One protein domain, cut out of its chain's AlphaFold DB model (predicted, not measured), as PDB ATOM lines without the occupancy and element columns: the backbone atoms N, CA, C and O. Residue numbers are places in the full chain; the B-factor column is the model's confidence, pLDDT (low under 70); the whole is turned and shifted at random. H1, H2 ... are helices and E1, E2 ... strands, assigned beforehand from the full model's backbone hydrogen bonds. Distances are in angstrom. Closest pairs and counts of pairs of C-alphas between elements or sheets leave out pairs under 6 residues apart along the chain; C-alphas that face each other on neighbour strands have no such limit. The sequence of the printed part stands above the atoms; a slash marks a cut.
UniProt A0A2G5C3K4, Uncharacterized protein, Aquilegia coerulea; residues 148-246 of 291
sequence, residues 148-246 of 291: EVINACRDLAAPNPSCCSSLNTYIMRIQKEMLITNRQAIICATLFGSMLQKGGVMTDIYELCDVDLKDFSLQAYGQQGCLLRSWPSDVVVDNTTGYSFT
ATOM      1  N   GLU A 148     268.155 258.097 243.139       93.88
ATOM      2  CA  GLU A 148     268.675 258.090 244.516       93.88
ATOM      3  C   GLU A 148     270.199 257.938 244.544       93.88
ATOM      4  O   GLU A 148     270.879 258.722 245.206       93.88
ATOM      5  N   VAL A 149     270.733 257.008 243.744       94.56
ATOM      6  CA  VAL A 149     272.179 256.780 243.615       94.56
ATOM      7  C   VAL A 149     272.850 258.020 243.032       94.56
ATOM      8  O   VAL A 149     273.838 258.504 243.571       94.56
ATOM      9  N   ILE A 150     272.281 258.593 241.965       94.00
ATOM     10  CA  ILE A 150     272.816 259.810 241.340       94.00
ATOM     11  C   ILE A 150     272.900 260.950 242.360       94.00
ATOM     12  O   ILE A 150     273.949 261.576 242.488       94.00
ATOM     13  N   ASN A 151     271.828 261.202 243.111       92.31
ATOM     14  CA  ASN A 151     271.791 262.284 244.095       92.31
ATOM     15  C   ASN A 151     272.788 262.067 245.243       92.31
ATOM     16  O   ASN A 151     273.365 263.034 245.732       92.31
ATOM     17  N   ALA A 152     273.005 260.818 245.659       92.06
ATOM     18  CA  ALA A 152     273.950 260.490 246.723       92.06
ATOM     19  C   ALA A 152     275.424 260.529 246.269       92.06
ATOM     20  O   ALA A 152     276.307 260.697 247.112       92.06
ATOM     21  N   CYS A 153     275.698 260.367 244.967       91.75
ATOM     22  CA  CYS A 153     277.044 260.098 244.450       91.75
ATOM     23  C   CYS A 153     277.622 261.154 243.478       91.75
ATOM     24  O   CYS A 153     278.793 261.050 243.118       91.75
ATOM     25  N   ARG A 154     276.847 262.151 243.021       84.50
ATOM     26  CA  ARG A 154     277.245 263.089 241.942       84.50
ATOM     27  C   ARG A 154     278.497 263.935 242.239       84.50
ATOM     28  O   ARG A 154     279.272 264.172 241.322       84.50
ATOM     29  N   ASP A 155     278.723 264.338 243.488       77.69
ATOM     30  CA  ASP A 155     279.757 265.325 243.857       77.69
ATOM     31  C   ASP A 155     280.796 264.770 244.854       77.69
ATOM     32  O   ASP A 155     281.230 265.453 245.785       77.69
ATOM     33  N   LEU A 156     281.172 263.494 244.717       71.00
ATOM     34  CA  LEU A 156     282.046 262.827 245.687       71.00
ATOM     35  C   LEU A 156     283.540 263.055 245.432       71.00
ATOM     36  O   LEU A 156     284.063 262.699 244.379       71.00
ATOM     37  N   ALA A 157     284.231 263.550 246.466       59.41
ATOM     38  CA  ALA A 157     285.695 263.610 246.553       59.41
ATOM     39  C   ALA A 157     286.312 262.487 247.425       59.41
ATOM     40  O   ALA A 157     287.531 262.348 247.460       59.41
ATOM     41  N   ALA A 158     285.493 261.702 248.143       60.91
ATOM     42  CA  ALA A 158     285.906 260.617 249.047       60.91
ATOM     43  C   ALA A 158     284.764 259.586 249.234       60.91
ATOM     44  O   ALA A 158     283.619 259.910 248.890       60.91
ATOM     45  N   PRO A 159     285.027 258.379 249.792       62.22
ATOM     46  CA  PRO A 159     283.992 257.377 250.052       62.22
ATOM     47  C   PRO A 159     282.879 257.967 250.923       62.22
ATOM     48  O   PRO A 159     283.114 258.396 252.052       62.22
ATOM     49  N   ASN A 160     281.659 258.008 250.391       78.12
ATOM     50  CA  ASN A 160     280.485 258.478 251.114       78.12
ATOM     51  C   ASN A 160     279.610 257.269 251.468       78.12
ATOM     52  O   ASN A 160     279.040 256.661 250.558       78.12
ATOM     53  N   PRO A 161     279.449 256.933 252.763       85.88
ATOM     54  CA  PRO A 161     278.623 255.804 253.189       85.88
ATOM     55  C   PRO A 161     277.190 255.851 252.642       85.88
ATOM     56  O   PRO A 161     276.614 254.812 252.325       85.88
ATOM     57  N   SER A 162     276.625 257.053 252.467       89.94
ATOM     58  CA  SER A 162     275.294 257.229 251.880       89.94
ATOM     59  C   SER A 162     275.251 256.836 250.401       89.94
ATOM     60  O   SER A 162     274.233 256.318 249.946       89.94
ATOM     61  N   CYS A 163     276.336 257.064 249.654       92.62
ATOM     62  CA  CYS A 163     276.441 256.660 248.254       92.62
ATOM     63  C   CYS A 163     276.500 255.137 248.133       92.62
ATOM     64  O   CYS A 163     275.656 254.556 247.453       92.62
ATOM     65  N   CYS A 164     277.411 254.479 248.859       92.88
ATOM     66  CA  CYS A 164     277.541 253.021 248.800       92.88
ATOM     67  C   CYS A 164     276.283 252.301 249.303       92.88
ATOM     68  O   CYS A 164     275.847 251.320 248.708       92.88
ATOM     69  N   SER A 165     275.627 252.827 250.343       93.81
ATOM     70  CA  SER A 165     274.347 252.282 250.811       93.81
ATOM     71  C   SER A 165     273.238 252.402 249.757       93.81
ATOM     72  O   SER A 165     272.521 251.427 249.514       93.81
ATOM     73  N   SER A 166     273.114 253.554 249.083       94.50
ATOM     74  CA  SER A 166     272.136 253.736 248.002       94.50
ATOM     75  C   SER A 166     272.437 252.835 246.798       94.50
ATOM     76  O   SER A 166     271.528 252.193 246.266       94.50
ATOM     77  N   LEU A 167     273.712 252.722 246.415       94.44
ATOM     78  CA  LEU A 167     274.180 251.857 245.334       94.44
ATOM     79  C   LEU A 167     273.840 250.385 245.599       94.44
ATOM     80  O   LEU A 167     273.167 249.758 244.782       94.44
ATOM     81  N   ASN A 168     274.223 249.863 246.766       91.81
ATOM     82  CA  ASN A 168     273.982 248.470 247.142       91.81
ATOM     83  C   ASN A 168     272.482 248.160 247.218       91.81
ATOM     84  O   ASN A 168     272.033 247.125 246.729       91.81
ATOM     85  N   THR A 169     271.681 249.090 247.746       92.19
ATOM     86  CA  THR A 169     270.214 248.954 247.779       92.19
ATOM     87  C   THR A 169     269.626 248.879 246.371       92.19
ATOM     88  O   THR A 169     268.739 248.067 246.096       92.19
ATOM     89  N   TYR A 170     270.128 249.708 245.453       93.44
ATOM     90  CA  TYR A 170     269.674 249.707 244.070       93.44
ATOM     91  C   TYR A 170     270.032 248.395 243.358       93.44
ATOM     92  O   TYR A 170     269.150 247.798 242.737       93.44
ATOM     93  N   ILE A 171     271.283 247.932 243.486       91.25
ATOM     94  CA  ILE A 171     271.771 246.669 242.907       91.25
ATOM     95  C   ILE A 171     270.944 245.487 243.435       91.25
ATOM     96  O   ILE A 171     270.416 244.692 242.654       91.25
ATOM     97  N   MET A 172     270.705 245.443 244.748       87.56
ATOM     98  CA  MET A 172     269.893 244.404 245.383       87.56
ATOM     99  C   MET A 172     268.462 244.341 244.824       87.56
ATOM    100  O   MET A 172     267.883 243.259 244.720       87.56
ATOM    101  N   ARG A 173     267.880 245.481 244.431       87.94
ATOM    102  CA  ARG A 173     266.529 245.535 243.854       87.94
ATOM    103  C   ARG A 173     266.484 245.070 242.396       87.94
ATOM    104  O   ARG A 173     265.480 244.486 241.987       87.94
ATOM    105  N   ILE A 174     267.513 245.352 241.596       87.06
ATOM    106  CA  ILE A 174     267.515 245.015 240.158       87.06
ATOM    107  C   ILE A 174     267.832 243.544 239.884       87.06
ATOM    108  O   ILE A 174     267.343 243.023 238.886       87.06
ATOM    109  N   GLN A 175     268.587 242.868 240.759       81.31
ATOM    110  CA  GLN A 175     268.939 241.458 240.560       81.31
ATOM    111  C   GLN A 175     267.709 240.531 240.542       81.31
ATOM    112  O   GLN A 175     267.758 239.516 239.863       81.31
ATOM    113  N   LYS A 176     266.594 240.876 241.220       73.44
ATOM    114  CA  LYS A 176     265.291 240.156 241.196       73.44
ATOM    115  C   LYS A 176     265.393 238.613 241.229       73.44
ATOM    116  O   LYS A 176     264.652 237.933 240.528       73.44
ATOM    117  N   GLU A 177     266.318 238.059 242.008       66.75
ATOM    118  CA  GLU A 177     266.579 236.609 242.066       66.75
ATOM    119  C   GLU A 177     267.018 235.947 240.743       66.75
ATOM    120  O   GLU A 177     266.911 234.734 240.565       66.75
ATOM    121  N   MET A 178     267.553 236.726 239.804       75.12
ATOM    122  CA  MET A 178     268.079 236.231 238.540       75.12
ATOM    123  C   MET A 178     269.544 235.807 238.688       75.12
ATOM    124  O   MET A 178     270.391 236.583 239.128       75.12
ATOM    125  N   LEU A 179     269.850 234.582 238.263       79.50
ATOM    126  CA  LEU A 179     271.224 234.140 238.043       79.50
ATOM    127  C   LEU A 179     271.687 234.609 236.665       79.50
ATOM    128  O   LEU A 179     271.030 234.329 235.657       79.50
ATOM    129  N   ILE A 180     272.821 235.301 236.622       83.25
ATOM    130  CA  ILE A 180     273.433 235.773 235.377       83.25
ATOM    131  C   ILE A 180     274.852 235.219 235.237       83.25
ATOM    132  O   ILE A 180     275.490 234.838 236.218       83.25
ATOM    133  N   THR A 181     275.353 235.146 234.005       80.56
ATOM    134  CA  THR A 181     276.738 234.712 233.763       80.56
ATOM    135  C   THR A 181     277.737 235.841 234.017       80.56
ATOM    136  O   THR A 181     277.366 237.012 233.905       80.56
ATOM    137  N   ASN A 182     279.028 235.534 234.231       78.44
ATOM    138  CA  ASN A 182     280.077 236.574 234.343       78.44
ATOM    139  C   ASN A 182     280.022 237.568 233.180       78.44
ATOM    140  O   ASN A 182     280.170 238.777 233.341       78.44
ATOM    141  N   ARG A 183     279.791 237.045 231.975       78.88
ATOM    142  CA  ARG A 183     279.749 237.839 230.757       78.88
ATOM    143  C   ARG A 183     278.532 238.758 230.707       78.88
ATOM    144  O   ARG A 183     278.656 239.900 230.275       78.88
ATOM    145  N   GLN A 184     277.374 238.287 231.163       85.00
ATOM    146  CA  GLN A 184     276.186 239.127 231.301       85.00
ATOM    147  C   GLN A 184     276.381 240.185 232.392       85.00
ATOM    148  O   GLN A 184     276.049 241.344 232.155       85.00
ATOM    149  N   ALA A 185     276.986 239.820 233.526       87.12
ATOM    150  CA  ALA A 185     277.290 240.740 234.619       87.12
ATOM    151  C   ALA A 185     278.200 241.891 234.173       87.12
ATOM    152  O   ALA A 185     277.885 243.043 234.450       87.12
ATOM    153  N   ILE A 186     279.253 241.620 233.389       85.44
ATOM    154  CA  ILE A 186     280.123 242.665 232.813       85.44
ATOM    155  C   ILE A 186     279.314 243.665 231.979       85.44
ATOM    156  O   ILE A 186     279.471 244.883 232.114       85.44
ATOM    157  N   ILE A 187     278.431 243.158 231.116       85.44
ATOM    158  CA  ILE A 187     277.588 243.998 230.258       85.44
ATOM    159  C   ILE A 187     276.614 244.814 231.122       85.44
ATOM    160  O   ILE A 187     276.459 246.013 230.894       85.44
ATOM    161  N   CYS A 188     275.996 244.195 232.130       90.44
ATOM    162  CA  CYS A 188     275.087 244.859 233.062       90.44
ATOM    163  C   CYS A 188     275.768 245.967 233.868       90.44
ATOM    164  O   CYS A 188     275.269 247.092 233.894       90.44
ATOM    165  N   ALA A 189     276.922 245.676 234.467       91.81
ATOM    166  CA  ALA A 189     277.706 246.628 235.242       91.81
ATOM    167  C   ALA A 189     278.110 247.843 234.398       91.81
ATOM    168  O   ALA A 189     277.925 248.986 234.822       91.81
ATOM    169  N   THR A 190     278.560 247.607 233.162       90.25
ATOM    170  CA  THR A 190     278.927 248.688 232.235       90.25
ATOM    171  C   THR A 190     277.714 249.545 231.862       90.25
ATOM    172  O   THR A 190     277.790 250.778 231.868       90.25
ATOM    173  N   LEU A 191     276.583 248.918 231.517       91.19
ATOM    174  CA  LEU A 191     275.356 249.637 231.165       91.19
ATOM    175  C   LEU A 191     274.893 250.520 232.323       91.19
ATOM    176  O   LEU A 191     274.594 251.697 232.114       91.19
ATOM    177  N   PHE A 192     274.897 249.977 233.540       94.31
ATOM    178  CA  PHE A 192     274.521 250.718 234.733       94.31
ATOM    179  C   PHE A 192     275.477 251.877 235.027       94.31
ATOM    180  O   PHE A 192     275.025 253.008 235.213       94.31
ATOM    181  N   GLY A 193     276.788 251.644 234.946       92.75
ATOM    182  CA  GLY A 193     277.798 252.688 235.127       92.75
ATOM    183  C   GLY A 193     277.620 253.816 234.111       92.75
ATOM    184  O   GLY A 193     277.687 254.994 234.449       92.75
ATOM    185  N   SER A 194     277.253 253.475 232.872       91.56
ATOM    186  CA  SER A 194     276.991 254.458 231.816       91.56
ATOM    187  C   SER A 194     275.743 255.295 232.115       91.56
ATOM    188  O   SER A 194     275.683 256.475 231.763       91.56
ATOM    189  N   MET A 195     274.724 254.709 232.752       93.19
ATOM    190  CA  MET A 195     273.547 255.451 233.216       93.19
ATOM    191  C   MET A 195     273.905 256.426 234.342       93.19
ATOM    192  O   MET A 195     273.432 257.562 234.329       93.19
ATOM    193  N   LEU A 196     274.762 256.010 235.276       93.56
ATOM    194  CA  LEU A 196     275.237 256.849 236.379       93.56
ATOM    195  C   LEU A 196     276.095 258.020 235.879       93.56
ATOM    196  O   LEU A 196     275.851 259.162 236.273       93.56
ATOM    197  N   GLN A 197     277.002 257.770 234.931       91.38
ATOM    198  CA  GLN A 197     277.798 258.812 234.272       91.38
ATOM    199  C   GLN A 197     276.934 259.830 233.530       91.38
ATOM    200  O   GLN A 197     277.130 261.034 233.676       91.38
ATOM    201  N   LYS A 198     275.908 259.377 232.796       91.06
ATOM    202  CA  LYS A 198     274.913 260.282 232.190       91.06
ATOM    203  C   LYS A 198     274.156 261.105 233.238       91.06
ATOM    204  O   LYS A 198     273.715 262.211 232.946       91.06
ATOM    205  N   GLY A 199     274.014 260.569 234.447       89.38
ATOM    206  CA  GLY A 199     273.475 261.256 235.616       89.38
ATOM    207  C   GLY A 199     274.454 262.210 236.310       89.38
ATOM    208  O   GLY A 199     274.043 262.878 237.256       89.38
ATOM    209  N   GLY A 200     275.707 262.313 235.861       90.06
ATOM    210  CA  GLY A 200     276.735 263.189 236.430       90.06
ATOM    211  C   GLY A 200     277.624 262.543 237.495       90.06
ATOM    212  O   GLY A 200     278.437 263.241 238.085       90.06
ATOM    213  N   VAL A 201     277.501 261.237 237.753       91.25
ATOM    214  CA  VAL A 201     278.422 260.511 238.642       91.25
ATOM    215  C   VAL A 201     279.669 260.140 237.843       91.25
ATOM    216  O   VAL A 201     279.634 259.209 237.044       91.25
ATOM    217  N   MET A 202     280.750 260.903 238.003       87.56
ATOM    218  CA  MET A 202     281.968 260.735 237.190       87.56
ATOM    219  C   MET A 202     283.026 259.854 237.863       87.56
ATOM    220  O   MET A 202     283.812 259.208 237.173       87.56
ATOM    221  N   THR A 203     283.032 259.819 239.195       88.94
ATOM    222  CA  THR A 203     283.937 258.985 239.992       88.94
ATOM    223  C   THR A 203     283.544 257.516 239.880       88.94
ATOM    224  O   THR A 203     282.353 257.206 239.851       88.94
ATOM    225  N   ASP A 204     284.532 256.622 239.836       90.94
ATOM    226  CA  ASP A 204     284.307 255.176 239.869       90.94
ATOM    227  C   ASP A 204     283.766 254.753 241.238       90.94
ATOM    228  O   ASP A 204     284.505 254.508 242.190       90.94
ATOM    229  N   ILE A 205     282.439 254.724 241.359       91.56
ATOM    230  CA  ILE A 205     281.789 254.325 242.607       91.56
ATOM    231  C   ILE A 205     281.751 252.806 242.796       91.56
ATOM    232  O   ILE A 205     281.400 252.367 243.887       91.56
ATOM    233  N   TYR A 206     282.083 252.006 241.776       92.81
ATOM    234  CA  TYR A 206     282.207 250.557 241.948       92.81
ATOM    235  C   TYR A 206     283.475 250.238 242.728       92.81
ATOM    236  O   TYR A 206     283.400 249.503 243.707       92.81
ATOM    237  N   GLU A 207     284.593 250.871 242.369       90.81
ATOM    238  CA  GLU A 207     285.843 250.768 243.127       90.81
ATOM    239  C   GLU A 207     285.686 251.330 244.550       90.81
ATOM    240  O   GLU A 207     286.087 250.691 245.515       90.81
ATOM    241  N   LEU A 208     285.043 252.495 244.714       89.69
ATOM    242  CA  LEU A 208     284.871 253.113 246.040       89.69
ATOM    243  C   LEU A 208     283.986 252.316 247.006       89.69
ATOM    244  O   LEU A 208     284.089 252.513 248.218       89.69
ATOM    245  N   CYS A 209     283.066 251.515 246.477       91.00
ATOM    246  CA  CYS A 209     282.077 250.782 247.261       91.00
ATOM    247  C   CYS A 209     282.294 249.265 247.230       91.00
ATOM    248  O   CYS A 209     281.405 248.542 247.675       91.00
ATOM    249  N   ASP A 210     283.442 248.809 246.715       90.88
ATOM    250  CA  ASP A 210     283.815 247.397 246.591       90.88
ATOM    251  C   ASP A 210     282.744 246.552 245.873       90.88
ATOM    252  O   ASP A 210     282.358 245.479 246.337       90.88
ATOM    253  N   VAL A 211     282.221 247.058 244.749       90.62
ATOM    254  CA  VAL A 211     281.208 246.352 243.948       90.62
ATOM    255  C   VAL A 211     281.877 245.346 243.018       90.62
ATOM    256  O   VAL A 211     282.630 245.710 242.110       90.62
ATOM    257  N   ASP A 212     281.525 244.077 243.186       89.81
ATOM    258  CA  ASP A 212     281.967 242.965 242.354       89.81
ATOM    259  C   ASP A 212     280.913 242.614 241.288       89.81
ATOM    260  O   ASP A 212     279.718 242.899 241.406       89.81
ATOM    261  N   LEU A 213     281.329 241.907 240.235       87.81
ATOM    262  CA  LEU A 213     280.411 241.396 239.211       87.81
ATOM    263  C   LEU A 213     279.300 240.515 239.794       87.81
ATOM    264  O   LEU A 213     278.170 240.553 239.302       87.81
ATOM    265  N   LYS A 214     279.605 239.732 240.835       86.19
ATOM    266  CA  LYS A 214     278.630 238.849 241.485       86.19
ATOM    267  C   LYS A 214     277.476 239.599 242.135       86.19
ATOM    268  O   LYS A 214     276.413 239.009 242.296       86.19
ATOM    269  N   ASP A 215     277.648 240.877 242.471       88.38
ATOM    270  CA  ASP A 215     276.601 241.661 243.129       88.38
ATOM    271  C   ASP A 215     275.415 241.924 242.195       88.38
ATOM    272  O   ASP A 215     274.301 242.161 242.650       88.38
ATOM    273  N   PHE A 216     275.624 241.804 240.880       88.56
ATOM    274  CA  PHE A 216     274.564 241.866 239.874       88.56
ATOM    275  C   PHE A 216     273.790 240.543 239.709       88.56
ATOM    276  O   PHE A 216     272.822 240.505 238.951       88.56
ATOM    277  N   SER A 217     274.199 239.463 240.379       86.19
ATOM    278  CA  SER A 217     273.568 238.137 240.325       86.19
ATOM    279  C   SER A 217     272.936 237.780 241.666       86.19
ATOM    280  O   SER A 217     273.375 238.279 242.697       86.19
ATOM    281  N   LEU A 218     271.940 236.883 241.651       79.38
ATOM    282  CA  LEU A 218     271.220 236.425 242.842       79.38
ATOM    283  C   LEU A 218     272.164 236.145 244.028       79.38
ATOM    284  O   LEU A 218     273.000 235.240 243.992       79.38
ATOM    285  N   GLN A 219     271.935 236.876 245.116       67.50
ATOM    286  CA  GLN A 219     272.509 236.612 246.432       67.50
ATOM    287  C   GLN A 219     271.582 235.671 247.218       67.50
ATOM    288  O   GLN A 219     270.485 236.056 247.625       67.50
ATOM    289  N   ALA A 220     271.991 234.417 247.422       55.25
ATOM    290  CA  ALA A 220     271.197 233.444 248.171       55.25
ATOM    291  C   ALA A 220     271.460 233.567 249.684       55.25
ATOM    292  O   ALA A 220     272.603 233.530 250.132       55.25
ATOM    293  N   TYR A 221     270.393 233.683 250.486       47.62
ATOM    294  CA  TYR A 221     270.413 233.579 251.958       47.62
ATOM    295  C   TYR A 221     271.474 234.433 252.686       47.62
ATOM    296  O   TYR A 221     272.056 233.996 253.678       47.62
ATOM    297  N   GLY A 222     271.731 235.658 252.219       51.06
ATOM    298  CA  GLY A 222     272.698 236.560 252.860       51.06
ATOM    299  C   GLY A 222     274.165 236.141 252.697       51.06
ATOM    300  O   GLY A 222     275.024 236.673 253.396       51.06
ATOM    301  N   GLN A 223     274.456 235.203 251.792       52.81
ATOM    302  CA  GLN A 223     275.805 234.890 251.325       52.81
ATOM    303  C   GLN A 223     276.072 235.539 249.961       52.81
ATOM    304  O   GLN A 223     275.145 235.909 249.238       52.81
ATOM    305  N   GLN A 224     277.364 235.709 249.656       59.72
ATOM    306  CA  GLN A 224     277.885 236.328 248.435       59.72
ATOM    307  C   GLN A 224     277.176 235.819 247.175       59.72
ATOM    308  O   GLN A 224     276.897 234.627 247.050       59.72
ATOM    309  N   GLY A 225     276.891 236.746 246.254       65.06
ATOM    310  CA  GLY A 225     276.326 236.424 244.945       65.06
ATOM    311  C   GLY A 225     277.180 235.396 244.207       65.06
ATOM    312  O   GLY A 225     278.384 235.290 244.442       65.06
ATOM    313  N   CYS A 226     276.539 234.639 243.324       74.38
ATOM    314  CA  CYS A 226     277.181 233.606 242.518       74.38
ATOM    315  C   CYS A 226     276.915 233.881 241.044       74.38
ATOM    316  O   CYS A 226     275.764 234.114 240.650       74.38
ATOM    317  N   LEU A 227     277.960 233.849 240.221       74.19
ATOM    318  CA  LEU A 227     277.810 233.936 238.778       74.19
ATOM    319  C   LEU A 227     277.852 232.545 238.161       74.19
ATOM    320  O   LEU A 227     278.638 231.673 238.539       74.19
ATOM    321  N   LEU A 228     277.005 232.348 237.154       73.25
ATOM    322  CA  LEU A 228     277.134 231.193 236.280       73.25
ATOM    323  C   LEU A 228     278.368 231.383 235.395       73.25
ATOM    324  O   LEU A 228     278.686 232.501 234.961       73.25
ATOM    325  N   ARG A 229     279.049 230.289 235.052       69.50
ATOM    326  CA  ARG A 229     280.129 230.388 234.077       69.50
ATOM    327  C   ARG A 229     279.532 230.857 232.755       69.50
ATOM    328  O   ARG A 229     278.367 230.680 232.407       69.50
ATOM    329  N   SER A 230     280.372 231.481 231.943       61.88
ATOM    330  CA  SER A 230     279.951 231.906 230.602       61.88
ATOM    331  C   SER A 230     279.812 230.724 229.624       61.88
ATOM    332  O   SER A 230     279.507 230.938 228.448       61.88
ATOM    333  N   TRP A 231     280.039 229.492 230.098       60.66
ATOM    334  CA  TRP A 231     280.049 228.259 229.324       60.66
ATOM    335  C   TRP A 231     278.886 227.354 229.708       60.66
ATOM    336  O   TRP A 231     278.475 227.339 230.857       60.66
ATOM    337  N   PRO A 232     278.375 226.524 228.792       49.31
ATOM    338  CA  PRO A 232     277.117 225.832 229.023       49.31
ATOM    339  C   PRO A 232     277.146 224.729 230.086       49.31
ATOM    340  O   PRO A 232     276.121 224.080 230.245       49.31
ATOM    341  N   SER A 233     278.262 224.446 230.753       53.12
ATOM    342  CA  SER A 233     278.444 223.260 231.607       53.12
ATOM    343  C   SER A 233     277.713 223.323 232.952       53.12
ATOM    344  O   SER A 233     277.762 222.360 233.708       53.12
ATOM    345  N   ASP A 234     277.022 224.423 233.239       54.91
ATOM    346  CA  ASP A 234     276.723 224.810 234.619       54.91
ATOM    347  C   ASP A 234     275.431 224.242 235.182       54.91
ATOM    348  O   ASP A 234     275.125 224.519 236.329       54.91
ATOM    349  N   VAL A 235     274.670 223.462 234.418       56.31
ATOM    350  CA  VAL A 235     273.535 222.712 234.968       56.31
ATOM    351  C   VAL A 235     273.971 221.267 235.118       56.31
ATOM    352  O   VAL A 235     273.995 220.501 234.150       56.31
ATOM    353  N   VAL A 236     274.348 220.915 236.340       57.72
ATOM    354  CA  VAL A 236     274.655 219.550 236.745       57.72
ATOM    355  C   VAL A 236     273.367 218.944 237.269       57.72
ATOM    356  O   VAL A 236     272.798 219.423 238.245       57.72
ATOM    357  N   VAL A 237     272.885 217.899 236.606       55.66
ATOM    358  CA  VAL A 237     271.772 217.120 237.143       55.66
ATOM    359  C   VAL A 237     272.365 216.080 238.080       55.66
ATOM    360  O   VAL A 237     273.066 215.178 237.625       55.66
ATOM    361  N   ASP A 238     272.116 216.229 239.375       54.28
ATOM    362  CA  ASP A 238     272.492 215.248 240.385       54.28
ATOM    363  C   ASP A 238     271.237 214.582 240.962       54.28
ATOM    364  O   ASP A 238     270.203 215.215 241.177       54.28
ATOM    365  N   ASN A 239     271.330 213.285 241.246       53.75
ATOM    366  CA  ASN A 239     270.208 212.482 241.726       53.75
ATOM    367  C   ASN A 239     269.725 212.896 243.123       53.75
ATOM    368  O   ASN A 239     268.616 212.526 243.503       53.75
ATOM    369  N   THR A 240     270.532 213.639 243.891       60.41
ATOM    370  CA  THR A 240     270.167 214.065 245.251       60.41
ATOM    371  C   THR A 240     269.514 215.447 245.305       60.41
ATOM    372  O   THR A 240     268.625 215.667 246.125       60.41
ATOM    373  N   THR A 241     269.904 216.364 244.415       58.75
ATOM    374  CA  THR A 241     269.452 217.771 244.412       58.75
ATOM    375  C   THR A 241     268.597 218.140 243.198       58.75
ATOM    376  O   THR A 241     267.993 219.210 243.165       58.75
ATOM    377  N   GLY A 242     268.481 217.250 242.208       67.44
ATOM    378  CA  GLY A 242     267.816 217.538 240.944       67.44
ATOM    379  C   GLY A 242     268.731 218.355 240.040       67.44
ATOM    380  O   GLY A 242     269.693 217.819 239.505       67.44
ATOM    381  N   TYR A 243     268.436 219.644 239.858       57.06
ATOM    382  CA  TYR A 243     269.280 220.567 239.093       57.06
ATOM    383  C   TYR A 243     270.173 221.356 240.051       57.06
ATOM    384  O   TYR A 243     269.675 222.068 240.919       57.06
ATOM    385  N   SER A 244     271.482 221.242 239.872       56.56
ATOM    386  CA  SER A 244     272.497 221.969 240.625       56.56
ATOM    387  C   SER A 244     273.309 222.852 239.686       56.56
ATOM    388  O   SER A 244     273.537 222.493 238.526       56.56
ATOM    389  N   PHE A 245     273.748 224.007 240.187       62.84
ATOM    390  CA  PHE A 245     274.576 224.942 239.439       62.84
ATOM    391  C   PHE A 245     275.952 225.070 240.073       62.84
ATOM    392  O   PHE A 245     276.075 225.110 241.295       62.84
ATOM    393  N   THR A 246     276.994 225.122 239.245       66.81
ATOM    394  CA  THR A 246     278.355 225.381 239.728       66.81
ATOM    395  C   THR A 246     278.673 226.857 239.552       66.81
ATOM    396  O   THR A 246     278.697 227.341 238.422       66.81
TER     397      THR A 246
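What this domain is: This is residues 148 to 246 of the 291 residues of an uncharacterized protein of Aquilegia coerulea (UniProt A0A2G5C3K4). A loose helical body, with the long helix H3 along one side, ends in a small two-stranded hairpin, E1 and E2, set off from helices H1 to H4 at one end of the longest axis. In the body the short helix H5 packs between the last residues of H2 and the first half of H3, while H1 folds back with H2 as a helical hairpin at the end far from the strands. The printed part has 99 residues with five named helices and then two named strands, in the order H1 H2 H3 H4 H5 E1 E2; the sheet, E1 - E2, is antiparallel and the class is mostly helix. The radius of gyration of the C-alphas is 15.7 A, and the C-alphas span 54 by 24 by 18 A, a rod.

How they stand to each other: H1, residues 148 to 153, and H2, residues 161 to 174, touch as a helical hairpin, opposite ways at a tilt of 36 degrees, only just steep; their closest C-alphas, of Ala 152 and Cys 163, are 4.8 A apart. H3, residues 182 to 198, is apart from H2, and is close but not clearly touching to H1, about perpendicular at 78 degrees, with the closest C-alphas, of Ile 150 and Leu 196, 6.3 A apart. H4, residues 205 to 208, touches no helix but is near H2, with the closest C-alphas, of Cys 164 and Ile 205, 7.6 A apart. H5, residues 213 to 216, touches H2 at residues 171 to 174 alone, closest at the C-alphas of Ile 171 and Phe 216, 6.3 A. It touches H3 at residues 182 to 189 alone, closest at the C-alphas of Ala 185 and Leu 213, 5.6 A. E1, residues 235 to 238, and E2, residues 242 to 245, form an antiparallel hairpin at 139 degrees, with N 236 and O 244 at 2.8 A and N 242 and O 238 at 2.9 A, within hydrogen-bond range. In H1, H2 and H3 every O i to N i+4 pair is within hydrogen-bond range; H4 and H5 are too short for one.

Where its parts are: H1 begins at C-alpha 148, (268.675, 258.090, 244.516). H2 is 20.2 A long from first to last C-alpha, and H3 is 24.4 A, ending at C-alpha 198, (274.913, 260.282, 232.190). E1 measures 9.3 A and E2 10.1 A, ending at C-alpha 245, (274.576, 224.942, 239.439).

The domain as a whole: The C-alphas farthest apart, of Asp 155 and Asn 239, are 53.7 A apart. The printed part has no cut; the link from H5 to E1, residues 217 to 234, is long. Mean pLDDT of the printed part is 79.2, with residues 157 to 159, 177, 219 to 225 and 229 to 246 under 70.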